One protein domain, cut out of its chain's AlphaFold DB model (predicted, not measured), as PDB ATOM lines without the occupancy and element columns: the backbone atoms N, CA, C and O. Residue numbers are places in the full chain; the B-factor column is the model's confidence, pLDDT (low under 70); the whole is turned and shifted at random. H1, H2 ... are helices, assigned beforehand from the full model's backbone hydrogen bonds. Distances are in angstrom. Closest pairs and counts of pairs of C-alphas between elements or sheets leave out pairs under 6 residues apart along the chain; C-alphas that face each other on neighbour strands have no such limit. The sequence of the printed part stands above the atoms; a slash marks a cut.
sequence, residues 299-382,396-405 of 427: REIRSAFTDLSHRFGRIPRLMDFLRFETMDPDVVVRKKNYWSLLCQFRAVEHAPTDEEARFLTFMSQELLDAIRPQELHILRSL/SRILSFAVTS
ATOM      1  N   ARG A 299     -20.653  29.425  60.706       86.50
ATOM      2  CA  ARG A 299     -19.931  28.312  60.069       86.50
ATOM      3  C   ARG A 299     -18.475  28.688  59.793       86.50
ATOM      4  O   ARG A 299     -17.587  27.917  60.129       86.50
ATOM      5  N   GLU A 300     -18.259  29.874  59.240       84.31
ATOM      6  CA  GLU A 300     -16.936  30.392  58.901       84.31
ATOM      7  C   GLU A 300     -16.113  30.704  60.150       84.31
ATOM      8  O   GLU A 300     -14.951  30.321  60.225       84.31
ATOM      9  N   ILE A 301     -16.738  31.296  61.175       88.00
ATOM     10  CA  ILE A 301     -16.100  31.521  62.483       88.00
ATOM     11  C   ILE A 301     -15.665  30.184  63.103       88.00
ATOM     12  O   ILE A 301     -14.560  30.067  63.626       88.00
ATOM     13  N   ARG A 302     -16.516  29.151  63.024       89.06
ATOM     14  CA  ARG A 302     -16.175  27.809  63.508       89.06
ATOM     15  C   ARG A 302     -15.044  27.171  62.702       89.06
ATOM     16  O   ARG A 302     -14.202  26.522  63.314       89.06
ATOM     17  N   SER A 303     -15.024  27.342  61.377       85.81
ATOM     18  CA  SER A 303     -13.920  26.863  60.533       85.81
ATOM     19  C   SER A 303     -12.613  27.508  60.971       85.81
ATOM     20  O   SER A 303     -11.739  26.801  61.445       85.81
ATOM     21  N   ALA A 304     -12.551  28.844  60.988       85.25
ATOM     22  CA  ALA A 304     -11.368  29.595  61.410       85.25
ATOM     23  C   ALA A 304     -10.875  29.196  62.813       85.25
ATOM     24  O   ALA A 304      -9.679  29.023  63.035       85.25
ATOM     25  N   PHE A 305     -11.798  29.003  63.763       89.25
ATOM     26  CA  PHE A 305     -11.466  28.499  65.096       89.25
ATOM     27  C   PHE A 305     -10.847  27.096  65.051       89.25
ATOM     28  O   PHE A 305      -9.845  26.845  65.716       89.25
ATOM     29  N   THR A 306     -11.447  26.187  64.282       87.88
ATOM     30  CA  THR A 306     -10.979  24.801  64.145       87.88
ATOM     31  C   THR A 306      -9.608  24.762  63.478       87.88
ATOM     32  O   THR A 306      -8.718  24.084  63.977       87.88
ATOM     33  N   ASP A 307      -9.405  25.556  62.428       84.06
ATOM     34  CA  ASP A 307      -8.153  25.638  61.676       84.06
ATOM     35  C   ASP A 307      -7.005  26.135  62.566       84.06
ATOM     36  O   ASP A 307      -5.939  25.516  62.624       84.06
ATOM     37  N   LEU A 308      -7.232  27.196  63.349       86.44
ATOM     38  CA  LEU A 308      -6.243  27.683  64.315       86.44
ATOM     39  C   LEU A 308      -6.030  26.704  65.472       86.44
ATOM     40  O   LEU A 308      -4.895  26.496  65.900       86.44
ATOM     41  N   SER A 309      -7.096  26.079  65.973       88.12
ATOM     42  CA  SER A 309      -6.985  25.060  67.020       88.12
ATOM     43  C   SER A 309      -6.135  23.879  66.556       88.12
ATOM     44  O   SER A 309      -5.278  23.409  67.303       88.12
ATOM     45  N   HIS A 310      -6.343  23.418  65.322       85.38
ATOM     46  CA  HIS A 310      -5.539  22.375  64.701       85.38
ATOM     47  C   HIS A 310      -4.095  22.818  64.506       85.38
ATOM     48  O   HIS A 310      -3.199  22.016  64.732       85.38
ATOM     49  N   ARG A 311      -3.860  24.082  64.140       83.94
ATOM     50  CA  ARG A 311      -2.515  24.630  63.944       83.94
ATOM     51  C   ARG A 311      -1.690  24.694  65.226       83.94
ATOM     52  O   ARG A 311      -0.495  24.453  65.157       83.94
ATOM     53  N   PHE A 312      -2.291  25.032  66.369       84.31
ATOM     54  CA  PHE A 312      -1.544  25.196  67.628       84.31
ATOM     55  C   PHE A 312      -1.624  24.011  68.589       84.31
ATOM     56  O   PHE A 312      -0.936  24.036  69.608       84.31
ATOM     57  N   GLY A 313      -2.529  23.057  68.362       84.75
ATOM     58  CA  GLY A 313      -2.818  22.006  69.343       84.75
ATOM     59  C   GLY A 313      -3.424  22.543  70.650       84.75
ATOM     60  O   GLY A 313      -3.384  21.878  71.681       84.75
ATOM     61  N   ARG A 314      -3.972  23.767  70.639       88.25
ATOM     62  CA  ARG A 314      -4.611  24.424  71.792       88.25
ATOM     63  C   ARG A 314      -5.757  25.319  71.344       88.25
ATOM     64  O   ARG A 314      -5.818  25.728  70.189       88.25
ATOM     65  N   ILE A 315      -6.596  25.723  72.296       89.31
ATOM     66  CA  ILE A 315      -7.626  26.741  72.063       89.31
ATOM     67  C   ILE A 315      -6.942  28.043  71.589       89.31
ATOM     68  O   ILE A 315      -6.050  28.555  72.287       89.31
ATOM     69  N   PRO A 316      -7.314  28.586  70.413       90.69
ATOM     70  CA  PRO A 316      -6.759  29.839  69.926       90.69
ATOM     71  C   PRO A 316      -7.209  31.011  70.802       90.69
ATOM     72  O   PRO A 316      -8.302  31.020  71.368       90.69
ATOM     73  N   ARG A 317      -6.357  32.023  70.926       88.75
ATOM     74  CA  ARG A 317      -6.669  33.319  71.544       88.75
ATOM     75  C   ARG A 317      -7.197  34.262  70.465       88.75
ATOM     76  O   ARG A 317      -6.854  34.089  69.301       88.75
ATOM     77  N   LEU A 318      -7.929  35.315  70.837       85.12
ATOM     78  CA  LEU A 318      -8.364  36.342  69.873       85.12
ATOM     79  C   LEU A 318      -7.193  36.934  69.072       85.12
ATOM     80  O   LEU A 318      -7.286  37.086  67.860       85.12
ATOM     81  N   MET A 319      -6.059  37.181  69.732       81.25
ATOM     82  CA  MET A 319      -4.847  37.672  69.069       81.25
ATOM     83  C   MET A 319      -4.256  36.688  68.056       81.25
ATOM     84  O   MET A 319      -3.563  37.128  67.142       81.25
ATOM     85  N   ASP A 320      -4.514  35.382  68.188       83.44
ATOM     86  CA  ASP A 320      -4.050  34.402  67.202       83.44
ATOM     87  C   ASP A 320      -4.785  34.599  65.864       83.44
ATOM     88  O   ASP A 320      -4.154  34.502  64.816       83.44
ATOM     89  N   PHE A 321      -6.072  34.975  65.882       83.12
ATOM     90  CA  PHE A 321      -6.830  35.279  64.659       83.12
ATOM     91  C   PHE A 321      -6.262  36.481  63.903       83.12
ATOM     92  O   PHE A 321      -6.176  36.441  62.677       83.12
ATOM     93  N   LEU A 322      -5.841  37.521  64.630       78.94
ATOM     94  CA  LEU A 322      -5.223  38.702  64.033       78.94
ATOM     95  C   LEU A 322      -3.800  38.405  63.547       78.94
ATOM     96  O   LEU A 322      -3.450  38.725  62.418       78.94
ATOM     97  N   ARG A 323      -2.976  37.774  64.394       77.00
ATOM     98  CA  ARG A 323      -1.561  37.497  64.100       77.00
ATOM     99  C   ARG A 323      -1.379  36.604  62.876       77.00
ATOM    100  O   ARG A 323      -0.402  36.769  62.155       77.00
ATOM    101  N   PHE A 324      -2.276  35.642  62.693       75.81
ATOM    102  CA  PHE A 324      -2.248  34.720  61.562       75.81
ATOM    103  C   PHE A 324      -3.211  35.130  60.458       75.81
ATOM    104  O   PHE A 324      -3.486  34.299  59.597       75.81
ATOM    105  N   GLU A 325      -3.726  36.369  60.516       72.69
ATOM    106  CA  GLU A 325      -4.655  36.945  59.546       72.69
ATOM    107  C   GLU A 325      -5.667  35.880  59.115       72.69
ATOM    108  O   GLU A 325      -5.620  35.394  58.001       72.69
ATOM    109  N   THR A 326      -6.480  35.361  60.036       78.06
ATOM    110  CA  THR A 326      -7.453  34.288  59.733       78.06
ATOM    111  C   THR A 326      -8.882  34.819  59.721       78.06
ATOM    112  O   THR A 326      -9.730  34.340  58.964       78.06
ATOM    113  N   MET A 327      -9.156  35.783  60.600       82.75
ATOM    114  CA  MET A 327     -10.415  36.514  60.704       82.75
ATOM    115  C   MET A 327     -10.196  37.735  61.602       82.75
ATOM    116  O   MET A 327      -9.452  37.636  62.579       82.75
ATOM    117  N   ASP A 328     -10.863  38.859  61.337       81.81
ATOM    118  CA  ASP A 328     -10.787  39.992  62.264       81.81
ATOM    119  C   ASP A 328     -11.408  39.611  63.620       81.81
ATOM    120  O   ASP A 328     -12.529  39.081  63.650       81.81
ATOM    121  N   PRO A 329     -10.747  39.912  64.755       84.19
ATOM    122  CA  PRO A 329     -11.302  39.657  66.083       84.19
ATOM    123  C   PRO A 329     -12.712  40.234  66.268       84.19
ATOM    124  O   PRO A 329     -13.570  39.563  66.841       84.19
ATOM    125  N   ASP A 330     -12.989  41.410  65.695       82.56
ATOM    126  CA  ASP A 330     -14.311  42.049  65.724       82.56
ATOM    127  C   ASP A 330     -15.386  41.215  65.022       82.56
ATOM    128  O   ASP A 330     -16.533  41.164  65.466       82.56
ATOM    129  N   VAL A 331     -15.042  40.519  63.931       83.75
ATOM    130  CA  VAL A 331     -15.949  39.577  63.256       83.75
ATOM    131  C   VAL A 331     -16.235  38.383  64.170       83.75
ATOM    132  O   VAL A 331     -17.394  37.977  64.290       83.75
ATOM    133  N   VAL A 332     -15.204  37.856  64.840       84.75
ATOM    134  CA  VAL A 332     -15.300  36.693  65.739       84.75
ATOM    135  C   VAL A 332     -16.212  36.988  66.931       84.75
ATOM    136  O   VAL A 332     -17.057  36.160  67.282       84.75
ATOM    137  N   VAL A 333     -16.077  38.168  67.548       85.12
ATOM    138  CA  VAL A 333     -16.835  38.521  68.759       85.12
ATOM    139  C   VAL A 333     -18.127  39.286  68.490       85.12
ATOM    140  O   VAL A 333     -18.946  39.368  69.394       85.12
ATOM    141  N   ARG A 334     -18.387  39.769  67.266       74.06
ATOM    142  CA  ARG A 334     -19.444  40.749  66.921       74.06
ATOM    143  C   ARG A 334     -20.792  40.612  67.639       74.06
ATOM    144  O   ARG A 334     -21.446  41.607  67.928       74.06
ATOM    145  N   LYS A 335     -21.267  39.383  67.861       71.25
ATOM    146  CA  LYS A 335     -22.588  39.121  68.463       71.25
ATOM    147  C   LYS A 335     -22.576  38.989  69.989       71.25
ATOM    148  O   LYS A 335     -23.643  39.108  70.583       71.25
ATOM    149  N   LYS A 336     -21.437  38.649  70.602       79.12
ATOM    150  CA  LYS A 336     -21.287  38.369  72.043       79.12
ATOM    151  C   LYS A 336     -19.848  38.693  72.489       79.12
ATOM    152  O   LYS A 336     -19.291  39.711  72.117       79.12
ATOM    153  N   ASN A 337     -19.253  37.826  73.297       86.81
ATOM    154  CA  ASN A 337     -17.852  37.848  73.683       86.81
ATOM    155  C   ASN A 337     -17.210  36.505  73.329       86.81
ATOM    156  O   ASN A 337     -17.904  35.502  73.120       86.81
ATOM    157  N   TYR A 338     -15.880  36.478  73.304       89.44
ATOM    158  CA  TYR A 338     -15.137  35.285  72.907       89.44
ATOM    159  C   TYR A 338     -15.398  34.077  73.814       89.44
ATOM    160  O   TYR A 338     -15.582  32.973  73.316       89.44
ATOM    161  N   TRP A 339     -15.525  34.267  75.130       88.62
ATOM    162  CA  TRP A 339     -15.776  33.151  76.049       88.62
ATOM    163  C   TRP A 339     -17.125  32.468  75.788       88.62
ATOM    164  O   TRP A 339     -17.239  31.242  75.787       88.62
ATOM    165  N   SER A 340     -18.152  33.262  75.483       87.12
ATOM    166  CA  SER A 340     -19.467  32.753  75.083       87.12
ATOM    167  C   SER A 340     -19.394  31.948  73.784       87.12
ATOM    168  O   SER A 340     -20.097  30.947  73.637       87.12
ATOM    169  N   LEU A 341     -18.533  32.363  72.848       88.75
ATOM    170  CA  LEU A 341     -18.268  31.625  71.615       88.75
ATOM    171  C   LEU A 341     -17.560  30.290  71.903       88.75
ATOM    172  O   LEU A 341     -17.980  29.260  71.380       88.75
ATOM    173  N   LEU A 342     -16.555  30.281  72.787       90.12
ATOM    174  CA  LEU A 342     -15.866  29.057  73.219       90.12
ATOM    175  C   LEU A 342     -16.839  28.045  73.837       90.12
ATOM    176  O   LEU A 342     -16.783  26.858  73.511       90.12
ATOM    177  N   CYS A 343     -17.779  28.509  74.665       88.44
ATOM    178  CA  CYS A 343     -18.833  27.663  75.233       88.44
ATOM    179  C   CYS A 343     -19.736  27.082  74.136       88.44
ATOM    180  O   CYS A 343     -20.036  25.890  74.130       88.44
ATOM    181  N   GLN A 344     -20.137  27.907  73.162       89.69
ATOM    182  CA  GLN A 344     -20.942  27.462  72.022       89.69
ATOM    183  C   GLN A 344     -20.213  26.409  71.169       89.69
ATOM    184  O   GLN A 344     -20.856  25.533  70.582       89.69
ATOM    185  N   PHE A 345     -18.886  26.485  71.088       89.69
ATOM    186  CA  PHE A 345     -18.042  25.505  70.400       89.69
ATOM    187  C   PHE A 345     -17.673  24.301  71.266       89.69
ATOM    188  O   PHE A 345     -17.035  23.385  70.760       89.69
ATOM    189  N   ARG A 346     -18.112  24.265  72.533       88.94
ATOM    190  CA  ARG A 346     -17.742  23.239  73.521       88.94
ATOM    191  C   ARG A 346     -16.225  23.126  73.716       88.94
ATOM    192  O   ARG A 346     -15.721  22.057  74.032       88.94
ATOM    193  N   ALA A 347     -15.508  24.232  73.518       86.31
ATOM    194  CA  ALA A 347     -14.069  24.312  73.740       86.31
ATOM    195  C   ALA A 347     -13.722  24.506  75.227       86.31
ATOM    196  O   ALA A 347     -12.594  24.260  75.633       86.31
ATOM    197  N   VAL A 348     -14.686  24.952  76.037       86.44
ATOM    198  CA  VAL A 348     -14.548  25.142  77.486       86.44
ATOM    199  C   VAL A 348     -15.742  24.524  78.207       86.44
ATOM    200  O   VAL A 348     -16.852  24.502  77.672       86.44
ATOM    201  N   GLU A 349     -15.512  24.033  79.422       80.88
ATOM    202  CA  GLU A 349     -16.534  23.340  80.220       80.88
ATOM    203  C   GLU A 349     -17.501  24.301  80.923       80.88
ATOM    204  O   GLU A 349     -18.677  23.985  81.093       80.88
ATOM    205  N   HIS A 350     -17.015  25.480  81.319       84.56
ATOM    206  CA  HIS A 350     -17.749  26.406  82.179       84.56
ATOM    207  C   HIS A 350     -18.156  27.672  81.423       84.56
ATOM    208  O   HIS A 350     -17.316  28.394  80.871       84.56
ATOM    209  N   ALA A 351     -19.458  27.952  81.441       81.88
ATOM    210  CA  ALA A 351     -20.011  29.213  80.971       81.88
ATOM    211  C   ALA A 351     -19.661  30.358  81.936       81.88
ATOM    212  O   ALA A 351     -19.545  30.116  83.141       81.88
ATOM    213  N   PRO A 352     -19.509  31.597  81.435       82.12
ATOM    214  CA  PRO A 352     -19.327  32.746  82.305       82.12
ATOM    215  C   PRO A 352     -20.643  33.027  83.039       82.12
ATOM    216  O   PRO A 352     -21.726  32.806  82.489       82.12
ATOM    217  N   THR A 353     -20.559  33.536  84.264       87.69
ATOM    218  CA  THR A 353     -21.730  34.076  84.971       87.69
ATOM    219  C   THR A 353     -22.330  35.254  84.194       87.69
ATOM    220  O   THR A 353     -21.653  35.878  83.374       87.69
ATOM    221  N   ASP A 354     -23.591  35.610  84.457       85.88
ATOM    222  CA  ASP A 354     -24.239  36.744  83.776       85.88
ATOM    223  C   ASP A 354     -23.471  38.061  83.962       85.88
ATOM    224  O   ASP A 354     -23.430  38.902  83.063       85.88
ATOM    225  N   GLU A 355     -22.849  38.248  85.126       86.38
ATOM    226  CA  GLU A 355     -22.017  39.413  85.413       86.38
ATOM    227  C   GLU A 355     -20.721  39.402  84.596       86.38
ATOM    228  O   GLU A 355     -20.438  40.368  83.886       86.38
ATOM    229  N   GLU A 356     -19.984  38.290  84.607       84.62
ATOM    230  CA  GLU A 356     -18.770  38.122  83.801       84.62
ATOM    231  C   GLU A 356     -19.060  38.269  82.304       84.62
ATOM    232  O   GLU A 356     -18.311  38.929  81.587       84.62
ATOM    233  N   ALA A 357     -20.172  37.714  81.819       85.06
ATOM    234  CA  ALA A 357     -20.576  37.817  80.423       85.06
ATOM    235  C   ALA A 357     -20.837  39.273  80.005       85.06
ATOM    236  O   ALA A 357     -20.453  39.661  78.898       85.06
ATOM    237  N   ARG A 358     -21.455  40.091  80.871       86.69
ATOM    238  CA  ARG A 358     -21.653  41.528  80.613       86.69
ATOM    239  C   ARG A 358     -20.320  42.262  80.516       86.69
ATOM    240  O   ARG A 358     -20.112  42.979  79.540       86.69
ATOM    241  N   PHE A 359     -19.403  42.029  81.456       86.69
ATOM    242  CA  PHE A 359     -18.066  42.628  81.412       86.69
ATOM    243  C   PHE A 359     -17.288  42.205  80.168       86.69
ATOM    244  O   PHE A 359     -16.764  43.054  79.455       86.69
ATOM    245  N   LEU A 360     -17.255  40.912  79.850       87.25
ATOM    246  CA  LEU A 360     -16.566  40.408  78.662       87.25
ATOM    247  C   LEU A 360     -17.152  40.987  77.369       87.25
ATOM    248  O   LEU A 360     -16.409  41.239  76.422       87.25
ATOM    249  N   THR A 361     -18.467  41.204  77.321       87.88
ATOM    250  CA  THR A 361     -19.135  41.829  76.170       87.88
ATOM    251  C   THR A 361     -18.758  43.301  76.051       87.88
ATOM    252  O   THR A 361     -18.361  43.716  74.970       87.88
ATOM    253  N   PHE A 362     -18.777  44.051  77.156       86.06
ATOM    254  CA  PHE A 362     -18.299  45.435  77.195       86.06
ATOM    255  C   PHE A 362     -16.848  45.545  76.704       86.06
ATOM    256  O   PHE A 362     -16.566  46.299  75.782       86.06
ATOM    257  N   MET A 363     -15.942  44.716  77.238       82.88
ATOM    258  CA  MET A 363     -14.538  44.698  76.811       82.88
ATOM    259  C   MET A 363     -14.395  44.358  75.317       82.88
ATOM    260  O   MET A 363     -13.537  44.907  74.639       82.88
ATOM    261  N   SER A 364     -15.228  43.450  74.800       84.00
ATOM    262  CA  SER A 364     -15.189  43.045  73.388       84.00
ATOM    263  C   SER A 364     -15.710  44.129  72.443       84.00
ATOM    264  O   SER A 364     -15.264  44.182  71.307       84.00
ATOM    265  N   GLN A 365     -16.665  44.953  72.879       82.31
ATOM    266  CA  GLN A 365     -17.323  45.951  72.027       82.31
ATOM    267  C   GLN A 365     -16.659  47.325  72.095       82.31
ATOM    268  O   GLN A 365     -16.562  47.987  71.072       82.31
ATOM    269  N   GLU A 366     -16.189  47.736  73.273       81.19
ATOM    270  CA  GLU A 366     -15.700  49.102  73.502       81.19
ATOM    271  C   GLU A 366     -14.173  49.216  73.474       81.19
ATOM    272  O   GLU A 366     -13.639  50.303  73.292       81.19
ATOM    273  N   LEU A 367     -13.450  48.114  73.710       78.50
ATOM    274  CA  LEU A 367     -11.990  48.156  73.861       78.50
ATOM    275  C   LEU A 367     -11.232  47.425  72.754       78.50
ATOM    276  O   LEU A 367     -10.028  47.643  72.606       78.50
ATOM    277  N   LEU A 368     -11.900  46.543  72.004       77.38
ATOM    278  CA  LEU A 368     -11.258  45.727  70.972       77.38
ATOM    279  C   LEU A 368     -10.879  46.546  69.733       77.38
ATOM    280  O   LEU A 368      -9.811  46.316  69.169       77.38
ATOM    281  N   ASP A 369     -11.697  47.542  69.375       70.94
ATOM    282  CA  ASP A 369     -11.435  48.463  68.261       70.94
ATOM    283  C   ASP A 369     -10.224  49.384  68.508       70.94
ATOM    284  O   ASP A 369      -9.693  50.000  67.581       70.94
ATOM    285  N   ALA A 370      -9.779  49.460  69.768       70.69
ATOM    286  CA  ALA A 370      -8.673  50.268  70.254       70.69
ATOM    287  C   ALA A 370      -8.699  51.733  69.772       70.69
ATOM    288  O   ALA A 370      -7.642  52.368  69.699       70.69
ATOM    289  N   ILE A 371      -9.881  52.309  69.497       72.06
ATOM    290  CA  ILE A 371     -10.013  53.704  69.030       72.06
ATOM    291  C   ILE A 371      -9.395  54.676  70.047       72.06
ATOM    292  O   ILE A 371      -8.846  55.721  69.683       72.06
ATOM    293  N   ARG A 372      -9.447  54.323  71.337       73.88
ATOM    294  CA  ARG A 372      -8.928  55.123  72.452       73.88
ATOM    295  C   ARG A 372      -7.800  54.390  73.185       73.88
ATOM    296  O   ARG A 372      -7.999  53.851  74.273       73.88
ATOM    297  N   PRO A 373      -6.566  54.413  72.653       72.38
ATOM    298  CA  PRO A 373      -5.449  53.664  73.233       72.38
ATOM    299  C   PRO A 373      -5.072  54.122  74.652       72.38
ATOM    300  O   PRO A 373      -4.458  53.359  75.401       72.38
ATOM    301  N   GLN A 374      -5.441  55.348  75.050       79.06
ATOM    302  CA  GLN A 374      -5.158  55.847  76.400       79.06
ATOM    303  C   GLN A 374      -5.981  55.101  77.463       79.06
ATOM    304  O   GLN A 374      -5.453  54.801  78.534       79.06
ATOM    305  N   GLU A 375      -7.228  54.730  77.158       78.19
ATOM    306  CA  GLU A 375      -8.102  53.977  78.069       78.19
ATOM    307  C   GLU A 375      -7.509  52.591  78.379       78.19
ATOM    308  O   GLU A 375      -7.417  52.188  79.541       78.19
ATOM    309  N   LEU A 376      -6.971  51.910  77.361       78.44
ATOM    310  CA  LEU A 376      -6.247  50.643  77.520       78.44
ATOM    311  C   LEU A 376      -4.988  50.793  78.389       78.44
ATOM    312  O   LEU A 376      -4.666  49.913  79.192       78.44
ATOM    313  N   HIS A 377      -4.270  51.910  78.252       72.06
ATOM    314  CA  HIS A 377      -3.086  52.191  79.063       72.06
ATOM    315  C   HIS A 377      -3.435  52.445  80.537       72.06
ATOM    316  O   HIS A 377      -2.731  51.960  81.430       72.06
ATOM    317  N   ILE A 378      -4.538  53.152  80.801       78.12
ATOM    318  CA  ILE A 378      -5.061  53.378  82.154       78.12
ATOM    319  C   ILE A 378      -5.456  52.043  82.785       78.12
ATOM    320  O   ILE A 378      -4.986  51.730  83.877       78.12
ATOM    321  N   LEU A 379      -6.222  51.207  82.076       77.94
ATOM    322  CA  LEU A 379      -6.599  49.867  82.542       77.94
ATOM    323  C   LEU A 379      -5.366  49.009  82.864       77.94
ATOM    324  O   LEU A 379      -5.288  48.378  83.920       77.94
ATOM    325  N   ARG A 380      -4.348  49.030  82.000       75.19
ATOM    326  CA  ARG A 380      -3.078  48.329  82.243       75.19
ATOM    327  C   ARG A 380      -2.325  48.861  83.469       75.19
ATOM    328  O   ARG A 380      -1.640  48.095  84.142       75.19
ATOM    329  N   SER A 381      -2.426  50.154  83.752       75.12
ATOM    330  CA  SER A 381      -1.766  50.779  84.904       75.12
ATOM    331  C   SER A 381      -2.494  50.459  86.208       75.12
ATOM    332  O   SER A 381      -1.855  50.042  87.169       75.12
ATOM    333  N   LEU A 382      -3.829  50.538  86.215       79.62
ATOM    334  CA  LEU A 382      -4.672  50.167  87.359       79.62
ATOM    335  C   LEU A 382      -4.490  48.695  87.757       79.62
ATOM    336  O   LEU A 382      -4.468  48.368  88.938       79.62
ATOM    337  N   SER A 396     -10.705  39.817  91.059       36.22
ATOM    338  CA  SER A 396      -9.449  39.185  90.659       36.22
ATOM    339  C   SER A 396      -9.551  37.861  89.924       36.22
ATOM    340  O   SER A 396      -8.712  37.578  89.072       36.22
ATOM    341  N   ARG A 397     -10.579  37.054  90.208       34.81
ATOM    342  CA  ARG A 397     -10.890  35.893  89.372       34.81
ATOM    343  C   ARG A 397     -11.371  36.392  88.014       34.81
ATOM    344  O   ARG A 397     -10.907  35.886  87.005       34.81
ATOM    345  N   ILE A 398     -12.155  37.471  88.004       38.06
ATOM    346  CA  ILE A 398     -12.725  38.115  86.814       38.06
ATOM    347  C   ILE A 398     -11.643  38.803  85.966       38.06
ATOM    348  O   ILE A 398     -11.636  38.647  84.749       38.06
ATOM    349  N   LEU A 399     -10.680  39.504  86.577       39.59
ATOM    350  CA  LEU A 399      -9.570  40.144  85.861       39.59
ATOM    351  C   LEU A 399      -8.463  39.172  85.463       39.59
ATOM    352  O   LEU A 399      -7.942  39.296  84.360       39.59
ATOM    353  N   SER A 400      -8.143  38.168  86.287       35.25
ATOM    354  CA  SER A 400      -7.290  37.061  85.841       35.25
ATOM    355  C   SER A 400      -7.916  36.401  84.617       35.25
ATOM    356  O   SER A 400      -7.223  36.145  83.641       35.25
ATOM    357  N   PHE A 401      -9.234  36.202  84.598       36.28
ATOM    358  CA  PHE A 401      -9.939  35.645  83.449       36.28
ATOM    359  C   PHE A 401      -9.986  36.596  82.249       36.28
ATOM    360  O   PHE A 401      -9.712  36.160  81.137       36.28
ATOM    361  N   ALA A 402     -10.249  37.892  82.442       37.47
ATOM    362  CA  ALA A 402     -10.300  38.895  81.373       37.47
ATOM    363  C   ALA A 402      -8.923  39.138  80.729       37.47
ATOM    364  O   ALA A 402      -8.820  39.211  79.506       37.47
ATOM    365  N   VAL A 403      -7.849  39.169  81.524       39.09
ATOM    366  CA  VAL A 403      -6.459  39.294  81.045       39.09
ATOM    367  C   VAL A 403      -5.989  38.003  80.356       39.09
ATOM    368  O   VAL A 403      -5.261  38.062  79.363       39.09
ATOM    369  N   THR A 404      -6.475  36.836  80.795       39.81
ATOM    370  CA  THR A 404      -6.222  35.555  80.102       39.81
ATOM    371  C   THR A 404      -7.058  35.418  78.818       39.81
ATOM    372  O   THR A 404      -6.586  34.840  77.841       39.81
ATOM    373  N   SER A 405      -8.261  36.005  78.777       40.00
ATOM    374  CA  SER A 405      -9.209  35.914  77.652       40.00
ATOM    375  C   SER A 405      -8.946  36.927  76.534       40.00
ATOM    376  O   SER A 405      -9.262  36.648  75.380       40.00
TER     377      SER A 405
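AT A GLANCE: This is residues 299 to 382 and 396 to 405 of the 427 residues of the protein "Superfamily II DNA or RNA helicase" of Corynebacterium glucuronolyticum (UniProt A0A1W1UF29). Look for two longer helices, H1 and H5, on opposite sides of a middle made by the short helices H3 and H4, with H2 beside H3 and few contacts between the helices. H6 lies beyond H5 at the far end from H1 and touches no helix, while H7, of low confidence, lies beside H5. The printed part has 94 residues, with seven named helices, H1 to H7 in order along the chain, and no named strand: the class is all helix. The whole is compact, with a radius of gyration of the C-alphas of 13.4 A and spans of 36 by 28 by 23 A.

HOW THE PARTS SIT: Start at H1, residues 299 to 312, the longest helix by residues. With residues 304 to 308 alone it only just touches H2, residues 318 to 323, with 3 pairs of C-alphas within 8 A; the closest C-alphas, of Leu 308 and Phe 321, are 7.6 A apart. Their lines are about perpendicular, at 75 degrees. H2 touches H3, residues 329 to 333; their closest C-alphas, of Leu 318 and Pro 329, are 5.8 A apart. Next find H4, residues 338 to 344, which is near H1. H4 touches H5, residues 354 to 366, opposite ways at a steep tilt of 52 degrees; their closest C-alphas, of Ser 340 and Ala 357, are 7.4 A apart. H5 is close to but not clearly touching H7, residues 396 to 405; their closest C-alphas, of Glu 356 and Ile 398, are 6.8 A apart. H6, residues 373 to 382, is apart from H5 and H7. H1 and H5 are apart too. In H1, H3, H4, H5, H6 and H7 every O i to N i+4 pair is within hydrogen-bond range; in H2, 1 of 2 is.

IN THESE COORDINATES: Find C-alpha 299 at (-19.931, 28.312, 60.069); from there H1 runs 20.1 A to C-alpha 312. H5 runs 18.2 A from C-alpha 354 at (-24.239, 36.744, 83.776) to C-alpha 366. H6 measures 14.6 A and H7 13.4 A from first to last C-alpha, and H7 ends with C-alpha 405 at (-9.209, 35.914, 77.652). The shorter H4, H2 and H3 measure 9.8 A, 9.0 A and 6.3 A.

THE WHOLE: The two C-alphas farthest apart, of Arg 299 and Leu 382, are 38.1 A apart. Residues 383 to 395 are not printed; across this cut C-alphas 382 and 396 are 12.4 A apart. Of the links that are printed whole, none is long. The mean pLDDT of the printed part is 78.1, and residues 396 to 405 are under 70.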